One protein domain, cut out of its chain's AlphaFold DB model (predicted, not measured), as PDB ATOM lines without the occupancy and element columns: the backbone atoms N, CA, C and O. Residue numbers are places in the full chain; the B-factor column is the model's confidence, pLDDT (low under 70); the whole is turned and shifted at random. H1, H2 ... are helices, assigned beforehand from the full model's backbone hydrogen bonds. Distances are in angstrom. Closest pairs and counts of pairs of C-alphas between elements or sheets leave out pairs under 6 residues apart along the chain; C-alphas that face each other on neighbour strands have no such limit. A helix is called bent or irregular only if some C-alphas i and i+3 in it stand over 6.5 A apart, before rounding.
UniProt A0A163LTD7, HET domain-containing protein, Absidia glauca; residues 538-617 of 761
ATOM      1  N   MET A 538     -44.201  33.213  -7.124       86.19
ATOM      2  CA  MET A 538     -43.624  33.947  -8.258       86.19
ATOM      3  C   MET A 538     -44.646  34.494  -9.237       86.19
ATOM      4  O   MET A 538     -44.461  35.595  -9.737       86.19
ATOM      5  N   LEU A 539     -45.730  33.770  -9.533       87.31
ATOM      6  CA  LEU A 539     -46.727  34.267 -10.490       87.31
ATOM      7  C   LEU A 539     -47.337  35.629 -10.100       87.31
ATOM      8  O   LEU A 539     -47.579  36.416 -11.014       87.31
ATOM      9  N   PRO A 540     -47.567  35.962  -8.809       82.94
ATOM     10  CA  PRO A 540     -48.050  37.292  -8.425       82.94
ATOM     11  C   PRO A 540     -47.102  38.436  -8.803       82.94
ATOM     12  O   PRO A 540     -47.561  39.571  -8.962       82.94
ATOM     13  N   LEU A 541     -45.807  38.139  -8.943       79.38
ATOM     14  CA  LEU A 541     -44.749  39.114  -9.224       79.38
ATOM     15  C   LEU A 541     -44.802  39.611 -10.670       79.38
ATOM     16  O   LEU A 541     -44.433  40.743 -10.959       79.38
ATOM     17  N   PHE A 542     -45.333  38.787 -11.571       84.38
ATOM     18  CA  PHE A 542     -45.407  39.074 -12.997       84.38
ATOM     19  C   PHE A 542     -46.833  39.451 -13.386       84.38
ATOM     20  O   PHE A 542     -47.786  38.683 -13.210       84.38
ATOM     21  N   ARG A 543     -47.003  40.658 -13.929       85.19
ATOM     22  CA  ARG A 543     -48.323  41.241 -14.206       85.19
ATOM     23  C   ARG A 543     -49.145  40.383 -15.170       85.19
ATOM     24  O   ARG A 543     -50.349  40.230 -14.971       85.19
ATOM     25  N   GLU A 544     -48.493  39.811 -16.170       87.69
ATOM     26  CA  GLU A 544     -49.053  38.939 -17.199       87.69
ATOM     27  C   GLU A 544     -49.526  37.580 -16.654       87.69
ATOM     28  O   GLU A 544     -50.402  36.946 -17.248       87.69
ATOM     29  N   PHE A 545     -49.028  37.155 -15.486       87.75
ATOM     30  CA  PHE A 545     -49.376  35.868 -14.885       87.75
ATOM     31  C   PHE A 545     -50.355  35.954 -13.711       87.75
ATOM     32  O   PHE A 545     -50.832  34.915 -13.246       87.75
ATOM     33  N   LYS A 546     -50.752  37.162 -13.283       83.75
ATOM     34  CA  LYS A 546     -51.689  37.362 -12.160       83.75
ATOM     35  C   LYS A 546     -53.003  36.590 -12.314       83.75
ATOM     36  O   LYS A 546     -53.524  36.056 -11.339       83.75
ATOM     37  N   GLN A 547     -53.509  36.438 -13.538       84.50
ATOM     38  CA  GLN A 547     -54.736  35.679 -13.824       84.50
ATOM     39  C   GLN A 547     -54.661  34.189 -13.436       84.50
ATOM     40  O   GLN A 547     -55.685  33.560 -13.162       84.50
ATOM     41  N   TYR A 548     -53.457  33.614 -13.375       83.50
ATOM     42  CA  TYR A 548     -53.247  32.211 -13.020       83.50
ATOM     43  C   TYR A 548     -53.177  31.965 -11.506       83.50
ATOM     44  O   TYR A 548     -53.258  30.816 -11.077       83.50
ATOM     45  N   VAL A 549     -53.077  33.027 -10.697       77.31
ATOM     46  CA  VAL A 549     -52.911  32.975  -9.231       77.31
ATOM     47  C   VAL A 549     -54.221  32.662  -8.494       77.31
ATOM     48  O   VAL A 549     -54.225  32.495  -7.278       77.31
ATOM     49  N   THR A 550     -55.353  32.522  -9.195       75.50
ATOM     50  CA  THR A 550     -56.623  32.170  -8.538       75.50
ATOM     51  C   THR A 550     -56.453  30.941  -7.631       75.50
ATOM     52  O   THR A 550     -55.958  29.895  -8.057       75.50
ATOM     53  N   SER A 551     -56.845  31.080  -6.357       61.97
ATOM     54  CA  SER A 551     -56.426  30.220  -5.232       61.97
ATOM     55  C   SER A 551     -56.681  28.720  -5.419       61.97
ATOM     56  O   SER A 551     -55.997  27.891  -4.824       61.97
ATOM     57  N   ASN A 552     -57.615  28.350  -6.297       75.00
ATOM     58  CA  ASN A 552     -57.918  26.953  -6.592       75.00
ATOM     59  C   ASN A 552     -57.187  26.401  -7.824       75.00
ATOM     60  O   ASN A 552     -57.024  25.185  -7.919       75.00
ATOM     61  N   ALA A 553     -56.724  27.242  -8.752       82.88
ATOM     62  CA  ALA A 553     -56.129  26.782 -10.003       82.88
ATOM     63  C   ALA A 553     -54.822  26.020  -9.755       82.88
ATOM     64  O   ALA A 553     -54.685  24.900 -10.242       82.88
ATOM     65  N   LEU A 554     -53.910  26.555  -8.940       85.38
ATOM     66  CA  LEU A 554     -52.583  25.964  -8.724       85.38
ATOM     67  C   LEU A 554     -52.642  24.537  -8.167       85.38
ATOM     68  O   LEU A 554     -51.938  23.655  -8.655       85.38
ATOM     69  N   SER A 555     -53.556  24.268  -7.233       84.62
ATOM     70  CA  SER A 555     -53.745  22.916  -6.682       84.62
ATOM     71  C   SER A 555     -54.152  21.883  -7.745       84.62
ATOM     72  O   SER A 555     -53.783  20.713  -7.659       84.62
ATOM     73  N   THR A 556     -54.859  22.310  -8.800       91.50
ATOM     74  CA  THR A 556     -55.277  21.423  -9.900       91.50
ATOM     75  C   THR A 556     -54.150  21.117 -10.885       91.50
ATOM     76  O   THR A 556     -54.302  20.256 -11.749       91.50
ATOM     77  N   TRP A 557     -53.015  21.815 -10.785       92.19
ATOM     78  CA  TRP A 557     -51.900  21.663 -11.716       92.19
ATOM     79  C   TRP A 557     -51.048  20.426 -11.431       92.19
ATOM     80  O   TRP A 557     -50.323  20.001 -12.329       92.19
ATOM     81  N   ASN A 558     -51.172  19.834 -10.234       93.69
ATOM     82  CA  ASN A 558     -50.454  18.628  -9.816       93.69
ATOM     83  C   ASN A 558     -48.930  18.749 -10.027       93.69
ATOM     84  O   ASN A 558     -48.305  17.889 -10.647       93.69
ATOM     85  N   ILE A 559     -48.352  19.858  -9.552       92.69
ATOM     86  CA  ILE A 559     -46.919  20.151  -9.666       92.69
ATOM     87  C   ILE A 559     -46.167  19.408  -8.558       92.69
ATOM     88  O   ILE A 559     -46.102  19.861  -7.418       92.69
ATOM     89  N   THR A 560     -45.602  18.252  -8.888       92.75
ATOM     90  CA  THR A 560     -44.911  17.378  -7.928       92.75
ATOM     91  C   THR A 560     -43.391  17.496  -7.995       92.75
ATOM     92  O   THR A 560     -42.710  17.389  -6.979       92.75
ATOM     93  N   ASP A 561     -42.844  17.757  -9.178       88.94
ATOM     94  CA  ASP A 561     -41.406  17.724  -9.473       88.94
ATOM     95  C   ASP A 561     -40.986  18.843 -10.447       88.94
ATOM     96  O   ASP A 561     -41.824  19.523 -11.046       88.94
ATOM     97  N   MET A 562     -39.679  19.030 -10.647       86.31
ATOM     98  CA  MET A 562     -39.161  20.043 -11.578       86.31
ATOM     99  C   MET A 562     -39.552  19.798 -13.042       86.31
ATOM    100  O   MET A 562     -39.585  20.744 -13.829       86.31
ATOM    101  N   VAL A 563     -39.885  18.563 -13.428       84.44
ATOM    102  CA  VAL A 563     -40.382  18.274 -14.782       84.44
ATOM    103  C   VAL A 563     -41.776  18.872 -14.945       84.44
ATOM    104  O   VAL A 563     -42.029  19.589 -15.911       84.44
ATOM    105  N   SER A 564     -42.661  18.660 -13.971       90.50
ATOM    106  CA  SER A 564     -43.994  19.260 -13.949       90.50
ATOM    107  C   SER A 564     -43.946  20.795 -13.894       90.50
ATOM    108  O   SER A 564     -44.753  21.434 -14.569       90.50
ATOM    109  N   VAL A 565     -42.958  21.388 -13.203       90.12
ATOM    110  CA  VAL A 565     -42.692  22.842 -13.229       90.12
ATOM    111  C   VAL A 565     -42.374  23.303 -14.650       90.12
ATOM    112  O   VAL A 565     -43.068  24.168 -15.175       90.12
ATOM    113  N   ARG A 566     -41.376  22.696 -15.306       87.69
ATOM    114  CA  ARG A 566     -40.969  23.056 -16.679       87.69
ATOM    115  C   ARG A 566     -42.114  22.902 -17.678       87.69
ATOM    116  O   ARG A 566     -42.364  23.805 -18.467       87.69
ATOM    117  N   LEU A 567     -42.848  21.791 -17.612       86.50
ATOM    118  CA  LEU A 567     -44.000  21.538 -18.482       86.50
ATOM    119  C   LEU A 567     -45.129  22.543 -18.261       86.50
ATOM    120  O   LEU A 567     -45.809  22.927 -19.211       86.50
ATOM    121  N   ARG A 568     -45.357  22.964 -17.015       92.62
ATOM    122  CA  ARG A 568     -46.354  23.989 -16.720       92.62
ATOM    123  C   ARG A 568     -45.893  25.362 -17.195       92.62
ATOM    124  O   ARG A 568     -46.714  26.062 -17.779       92.62
ATOM    125  N   LEU A 569     -44.620  25.713 -17.010       91.06
ATOM    126  CA  LEU A 569     -44.047  26.950 -17.543       91.06
ATOM    127  C   LEU A 569     -44.204  27.012 -19.061       91.06
ATOM    128  O   LEU A 569     -44.780  27.975 -19.543       91.06
ATOM    129  N   LEU A 570     -43.858  25.947 -19.794       87.38
ATOM    130  CA  LEU A 570     -44.037  25.863 -21.253       87.38
ATOM    131  C   LEU A 570     -45.463  26.168 -21.738       87.38
ATOM    132  O   LEU A 570     -45.645  26.542 -22.891       87.38
ATOM    133  N   ARG A 571     -46.480  26.003 -20.885       89.38
ATOM    134  CA  ARG A 571     -47.874  26.320 -21.223       89.38
ATOM    135  C   ARG A 571     -48.254  27.772 -20.977       89.38
ATOM    136  O   ARG A 571     -49.228  28.219 -21.565       89.38
ATOM    137  N   ILE A 572     -47.580  28.453 -20.056       89.94
ATOM    138  CA  ILE A 572     -47.990  29.788 -19.607       89.94
ATOM    139  C   ILE A 572     -47.039  30.880 -20.085       89.94
ATOM    140  O   ILE A 572     -47.517  31.966 -20.365       89.94
ATOM    141  N   VAL A 573     -45.737  30.604 -20.204       88.88
ATOM    142  CA  VAL A 573     -44.721  31.613 -20.540       88.88
ATOM    143  C   VAL A 573     -44.803  32.060 -22.000       88.88
ATOM    144  O   VAL A 573     -45.375  31.365 -22.847       88.88
ATOM    145  N   SER A 574     -44.216  33.221 -22.292       86.94
ATOM    146  CA  SER A 574     -44.153  33.778 -23.644       86.94
ATOM    147  C   SER A 574     -43.370  32.876 -24.598       86.94
ATOM    148  O   SER A 574     -42.590  32.013 -24.187       86.94
ATOM    149  N   PHE A 575     -43.530  33.100 -25.901       80.00
ATOM    150  CA  PHE A 575     -42.815  32.346 -26.924       80.00
ATOM    151  C   PHE A 575     -41.286  32.301 -26.707       80.00
ATOM    152  O   PHE A 575     -40.688  31.221 -26.726       80.00
ATOM    153  N   LYS A 576     -40.655  33.458 -26.452       80.69
ATOM    154  CA  LYS A 576     -39.197  33.563 -26.237       80.69
ATOM    155  C   LYS A 576     -38.743  32.692 -25.064       80.69
ATOM    156  O   LYS A 576     -37.741  31.985 -25.143       80.69
ATOM    157  N   GLU A 577     -39.534  32.675 -23.999       83.94
ATOM    158  CA  GLU A 577     -39.274  31.864 -22.815       83.94
ATOM    159  C   GLU A 577     -39.513  30.369 -23.072       83.94
ATOM    160  O   GLU A 577     -38.732  29.540 -22.610       83.94
ATOM    161  N   LYS A 578     -40.531  29.991 -23.860       83.50
ATOM    162  CA  LYS A 578     -40.729  28.587 -24.264       83.50
ATOM    163  C   LYS A 578     -39.486  28.058 -24.987       83.50
ATOM    164  O   LYS A 578     -39.022  26.960 -24.672       83.50
ATOM    165  N   LEU A 579     -38.910  28.857 -25.890       77.94
ATOM    166  CA  LEU A 579     -37.673  28.517 -26.593       77.94
ATOM    167  C   LEU A 579     -36.478  28.416 -25.634       77.94
ATOM    168  O   LEU A 579     -35.729  27.448 -25.708       77.94
ATOM    169  N   ALA A 580     -36.330  29.340 -24.682       80.50
ATOM    170  CA  ALA A 580     -35.268  29.268 -23.676       80.50
ATOM    171  C   ALA A 580     -35.395  28.031 -22.753       80.50
ATOM    172  O   ALA A 580     -34.394  27.375 -22.449       80.50
ATOM    173  N   ILE A 581     -36.614  27.635 -22.354       81.06
ATOM    174  CA  ILE A 581     -36.844  26.363 -21.640       81.06
ATOM    175  C   ILE A 581     -36.431  25.180 -22.522       81.06
ATOM    176  O   ILE A 581     -35.787  24.248 -22.041       81.06
ATOM    177  N   LEU A 582     -36.786  25.209 -23.808       76.50
ATOM    178  CA  LEU A 582     -36.434  24.147 -24.745       76.50
ATOM    179  C   LEU A 582     -34.915  24.008 -24.878       76.50
ATOM    180  O   LEU A 582     -34.382  22.919 -24.683       76.50
ATOM    181  N   LEU A 583     -34.225  25.125 -25.118       73.62
ATOM    182  CA  LEU A 583     -32.773  25.199 -25.261       73.62
ATOM    183  C   LEU A 583     -32.052  24.704 -24.005       73.62
ATOM    184  O   LEU A 583     -31.153  23.865 -24.097       73.62
ATOM    185  N   SER A 584     -32.497  25.142 -22.825       71.06
ATOM    186  CA  SER A 584     -31.921  24.708 -21.546       71.06
ATOM    187  C   SER A 584     -32.153  23.226 -21.242       71.06
ATOM    188  O   SER A 584     -31.327  22.599 -20.583       71.06
ATOM    189  N   CYS A 585     -33.233  22.626 -21.752       68.50
ATOM    190  CA  CYS A 585     -33.426  21.177 -21.682       68.50
ATOM    191  C   CYS A 585     -32.523  20.422 -22.664       68.50
ATOM    192  O   CYS A 585     -32.271  19.234 -22.461       68.50
ATOM    193  N   THR A 586     -32.069  21.086 -23.729       62.72
ATOM    194  CA  THR A 586     -31.286  20.446 -24.782       62.72
ATOM    195  C   THR A 586     -29.788  20.502 -24.588       62.72
ATOM    196  O   THR A 586     -29.177  19.620 -25.150       62.72
ATOM    197  N   LEU A 587     -29.185  21.426 -23.828       63.25
ATOM    198  CA  LEU A 587     -27.716  21.530 -23.713       63.25
ATOM    199  C   LEU A 587     -27.161  20.943 -22.394       63.25
ATOM    200  O   LEU A 587     -26.873  21.696 -21.467       63.25
ATOM    201  N   PRO A 588     -26.957  19.615 -22.279       52.50
ATOM    202  CA  PRO A 588     -26.335  19.002 -21.106       52.50
ATOM    203  C   PRO A 588     -24.848  19.366 -20.944       52.50
ATOM    204  O   PRO A 588     -24.345  19.358 -19.829       52.50
ATOM    205  N   SER A 589     -24.134  19.715 -22.021       48.09
ATOM    206  CA  SER A 589     -22.676  19.951 -22.005       48.09
ATOM    207  C   SER A 589     -22.254  21.272 -21.349       48.09
ATOM    208  O   SER A 589     -21.142  21.362 -20.844       48.09
ATOM    209  N   PHE A 590     -23.133  22.277 -21.312       48.12
ATOM    210  CA  PHE A 590     -22.906  23.535 -20.580       48.12
ATOM    211  C   PHE A 590     -23.451  23.490 -19.147       48.12
ATOM    212  O   PHE A 590     -23.311  24.443 -18.382       48.12
ATOM    213  N   ILE A 591     -24.090  22.376 -18.779       49.25
ATOM    214  CA  ILE A 591     -24.732  22.167 -17.488       49.25
ATOM    215  C   ILE A 591     -24.306  20.787 -16.980       49.25
ATOM    216  O   ILE A 591     -25.115  19.868 -16.853       49.25
ATOM    217  N   SER A 592     -23.004  20.638 -16.732       38.31
ATOM    218  CA  SER A 592     -22.328  19.373 -16.410       38.31
ATOM    219  C   SER A 592     -22.881  18.610 -15.195       38.31
ATOM    220  O   SER A 592     -22.497  17.464 -14.998       38.31
ATOM    221  N   ASP A 593     -23.832  19.172 -14.440       38.19
ATOM    222  CA  ASP A 593     -24.393  18.562 -13.228       38.19
ATOM    223  C   ASP A 593     -25.917  18.325 -13.264       38.19
ATOM    224  O   ASP A 593     -26.519  18.026 -12.230       38.19
ATOM    225  N   ILE A 594     -26.591  18.393 -14.428       42.22
ATOM    226  CA  ILE A 594     -27.984  17.900 -14.528       42.22
ATOM    227  C   ILE A 594     -27.983  16.368 -14.599       42.22
ATOM    228  O   ILE A 594     -28.301  15.757 -15.621       42.22
ATOM    229  N   ILE A 595     -27.690  15.725 -13.472       34.47
ATOM    230  CA  ILE A 595     -28.229  14.394 -13.211       34.47
ATOM    231  C   ILE A 595     -29.705  14.598 -12.845       34.47
ATOM    232  O   ILE A 595     -30.055  15.436 -12.011       34.47
ATOM    233  N   LEU A 596     -30.588  13.857 -13.518       34.66
ATOM    234  CA  LEU A 596     -32.009  13.724 -13.171       34.66
ATOM    235  C   LEU A 596     -32.193  13.617 -11.640       34.66
ATOM    236  O   LEU A 596     -31.368  12.995 -10.973       34.66
ATOM    237  N   PRO A 597     -33.256  14.205 -11.064       34.47
ATOM    238  CA  PRO A 597     -33.276  14.590  -9.656       34.47
ATOM    239  C   PRO A 597     -33.089  13.388  -8.721       34.47
ATOM    240  O   PRO A 597     -33.935  12.496  -8.663       34.47
ATOM    241  N   SER A 598     -31.999  13.409  -7.948       31.25
ATOM    242  CA  SER A 598     -31.897  12.707  -6.667       31.25
ATOM    243  C   SER A 598     -32.070  13.737  -5.547       31.25
ATOM    244  O   SER A 598     -31.702  14.898  -5.708       31.25
ATOM    245  N   PHE A 599     -32.664  13.330  -4.427       32.47
ATOM    246  CA  PHE A 599     -33.120  14.204  -3.336       32.47
ATOM    247  C   PHE A 599     -32.009  14.971  -2.576       32.47
ATOM    248  O   PHE A 599     -32.312  15.593  -1.563       32.47
ATOM    249  N   ALA A 600     -30.748  14.948  -3.025       30.62
ATOM    250  CA  ALA A 600     -29.619  15.478  -2.254       30.62
ATOM    251  C   ALA A 600     -28.452  16.067  -3.081       30.62
ATOM    252  O   ALA A 600     -27.320  16.060  -2.605       30.62
ATOM    253  N   THR A 601     -28.670  16.584  -4.295       34.94
ATOM    254  CA  THR A 601     -27.597  17.265  -5.050       34.94
ATOM    255  C   THR A 601     -27.731  18.787  -5.015       34.94
ATOM    256  O   THR A 601     -28.785  19.349  -5.313       34.94
ATOM    257  N   ALA A 602     -26.638  19.462  -4.648       31.22
ATOM    258  CA  ALA A 602     -26.490  20.905  -4.770       31.22
ATOM    259  C   ALA A 602     -26.616  21.297  -6.250       31.22
ATOM    260  O   ALA A 602     -25.784  20.927  -7.074       31.22
ATOM    261  N   TYR A 603     -27.681  22.014  -6.602       44.75
ATOM    262  CA  TYR A 603     -27.843  22.548  -7.950       44.75
ATOM    263  C   TYR A 603     -26.827  23.670  -8.172       44.75
ATOM    264  O   TYR A 603     -26.887  24.698  -7.491       44.75
ATOM    265  N   LYS A 604     -25.930  23.510  -9.152       48.94
ATOM    266  CA  LYS A 604     -25.264  24.661  -9.767       48.94
ATOM    267  C   LYS A 604     -26.362  25.495 -10.455       48.94
ATOM    268  O   LYS A 604     -27.202  24.903 -11.140       48.94
ATOM    269  N   PRO A 605     -26.427  26.823 -10.251       52.16
ATOM    270  CA  PRO A 605     -27.442  27.656 -10.888       52.16
ATOM    271  C   PRO A 605     -27.419  27.456 -12.408       52.16
ATOM    272  O   PRO A 605     -26.348  27.493 -13.015       52.16
ATOM    273  N   LEU A 606     -28.583  27.265 -13.037       57.94
ATOM    274  CA  LEU A 606     -28.701  27.328 -14.491       57.94
ATOM    275  C   LEU A 606     -28.383  28.760 -14.905       57.94
ATOM    276  O   LEU A 606     -29.202  29.656 -14.702       57.94
ATOM    277  N   ASN A 607     -27.210  28.999 -15.485       61.78
ATOM    278  CA  ASN A 607     -26.993  30.251 -16.186       61.78
ATOM    279  C   ASN A 607     -27.856  30.206 -17.455       61.78
ATOM    280  O   ASN A 607     -27.507  29.533 -18.419       61.78
ATOM    281  N   LEU A 608     -29.027  30.843 -17.413       63.34
ATOM    282  CA  LEU A 608     -29.931  30.974 -18.558       63.34
ATOM    283  C   LEU A 608     -29.665  32.253 -19.350       63.34
ATOM    284  O   LEU A 608     -30.301  32.435 -20.385       63.34
ATOM    285  N   ASN A 609     -28.756  33.120 -18.891       63.16
ATOM    286  CA  ASN A 609     -28.529  34.422 -19.512       63.16
ATOM    287  C   ASN A 609     -28.113  34.238 -20.970       63.16
ATOM    288  O   ASN A 609     -28.742  34.831 -21.829       63.16
ATOM    289  N   TRP A 610     -27.220  33.292 -21.280       65.31
ATOM    290  CA  TRP A 610     -26.848  32.993 -22.669       65.31
ATOM    291  C   TRP A 610     -28.043  32.545 -23.529       65.31
ATOM    292  O   TRP A 610     -28.175  32.969 -24.671       65.31
ATOM    293  N   ALA A 611     -28.943  31.705 -23.002       60.03
ATOM    294  CA  ALA A 611     -30.100  31.210 -23.754       60.03
ATOM    295  C   ALA A 611     -31.112  32.334 -24.006       60.03
ATOM    296  O   ALA A 611     -31.759  32.387 -25.051       60.03
ATOM    297  N   ILE A 612     -31.239  33.234 -23.034       60.16
ATOM    298  CA  ILE A 612     -32.133  34.383 -23.081       60.16
ATOM    299  C   ILE A 612     -31.554  35.459 -24.000       60.16
ATOM    300  O   ILE A 612     -32.267  35.920 -24.883       60.16
ATOM    301  N   GLU A 613     -30.269  35.778 -23.889       64.19
ATOM    302  CA  GLU A 613     -29.530  36.650 -24.805       64.19
ATOM    303  C   GLU A 613     -29.608  36.131 -26.244       64.19
ATOM    304  O   GLU A 613     -29.935  36.891 -27.156       64.19
ATOM    305  N   LEU A 614     -29.407  34.824 -26.460       58.34
ATOM    306  CA  LEU A 614     -29.612  34.197 -27.768       58.34
ATOM    307  C   LEU A 614     -31.053  34.362 -28.253       58.34
ATOM    308  O   LEU A 614     -31.252  34.651 -29.426       58.34
ATOM    309  N   SER A 615     -32.050  34.226 -27.370       53.75
ATOM    310  CA  SER A 615     -33.463  34.445 -27.720       53.75
ATOM    311  C   SER A 615     -33.812  35.918 -28.002       53.75
ATOM    312  O   SER A 615     -34.840  36.204 -28.618       53.75
ATOM    313  N   GLN A 616     -32.986  36.859 -27.533       54.66
ATOM    314  CA  GLN A 616     -33.189  38.303 -27.663       54.66
ATOM    315  C   GLN A 616     -32.460  38.907 -28.870       54.66
ATOM    316  O   GLN A 616     -32.927  39.912 -29.405       54.66
ATOM    317  N   LYS A 617     -31.357  38.305 -29.338       57.69
ATOM    318  CA  LYS A 617     -30.641  38.750 -30.542       57.69
ATOM    319  C   LYS A 617     -31.469  38.466 -31.798       57.69
ATOM    320  O   LYS A 617     -31.327  37.425 -32.437       57.69
TER     321      LYS A 617
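What this domain is: This is residues 538 to 617 of the 761 residues of the protein "HET domain-containing protein" of Absidia glauca (UniProt A0A163LTD7). What does the model look like? It is a flat, loosely joined chain of helices: H4 and H5 fold back on each other as a hairpin in the middle, and H6 packs on H5. The short H1 and H2 meet at a corner on the far side of H4, H3 bridges from H2 toward H4, and a long loop, residues 587 to 608, swings out between H5 and H6. What is it made of? The printed part has 80 residues with six named helices, H1 to H6 in order, and no named strand; its class is all helix. How compact is it? It is only just loose, close to compact, with a radius of gyration of the C-alphas of 14.2 A and spans of 38 by 37 by 17 A.

How they stand to each other: What touches the longest helix? H5, residues 575 to 586, touches H4, residues 562 to 572, with residues 577 to 581 alone; the closest C-alphas, of Leu 570 and Lys 578, are 5.2 A apart, and this helical hairpin has a shallow tilt of 24 degrees, opposite ways. H5 also touches H6, residues 609 to 616, as a helical hairpin at a steep tilt of 42 degrees, opposite ways; the closest C-alphas, of Ala 580 and Ala 611, are 5.5 A apart. What lies beyond H4? H2, residues 543 to 549, is close to H4 but not clearly touching, with the closest C-alphas, of Phe 545 and Ile 572, 7.8 A apart. H1, residues 538 to 541, and H2 touch only at the corner, the closest C-alphas, of Pro 540 and Lys 546, being 5.2 A apart. H3, residues 554 to 557, touches no helix; its closest C-alpha pair with H4, Trp 557 and Arg 568, is 7.8 A apart. How do the backbones run? Each O i to N i+4 pair is within hydrogen-bond range in H5 and H6, against 6 of 7 in H4 and 0 of 3 in H2, where 2 of 4 O i to N i+3 pairs are; H1 and H3 are too short for an i+4 pair.

Where its parts are: Where are the longer helices? H5 spans 16.7 A from C-alpha 575 at (-42.815, 32.346, -26.924), and H4 spans 15.4 A. How long are the others? H2 spans 10.7 A and is irregular, with C-alphas 544 and 547 7.4 A apart; H6 spans 10.2 A and ends at C-alpha 616 at (-33.189, 38.303, -27.663). H1 spans 5.4 A from C-alpha 538 at (-43.624, 33.947, -8.258), and H3 5.3 A.

The domain as a whole: How far does it reach? The two C-alphas farthest apart, of Asn 552 and Ser 589, are 39.1 A apart; residues 551 to 556, of which 554 to 556 belong to H3, stand free. How is it linked? The printed part has no cut; the link from H5 to H6 is long, with 22 residues, and the other four are tight. Where is confidence low? Residue 551 and residues 585 to 617 are under 70, and the mean pLDDT of the printed part is 70.1.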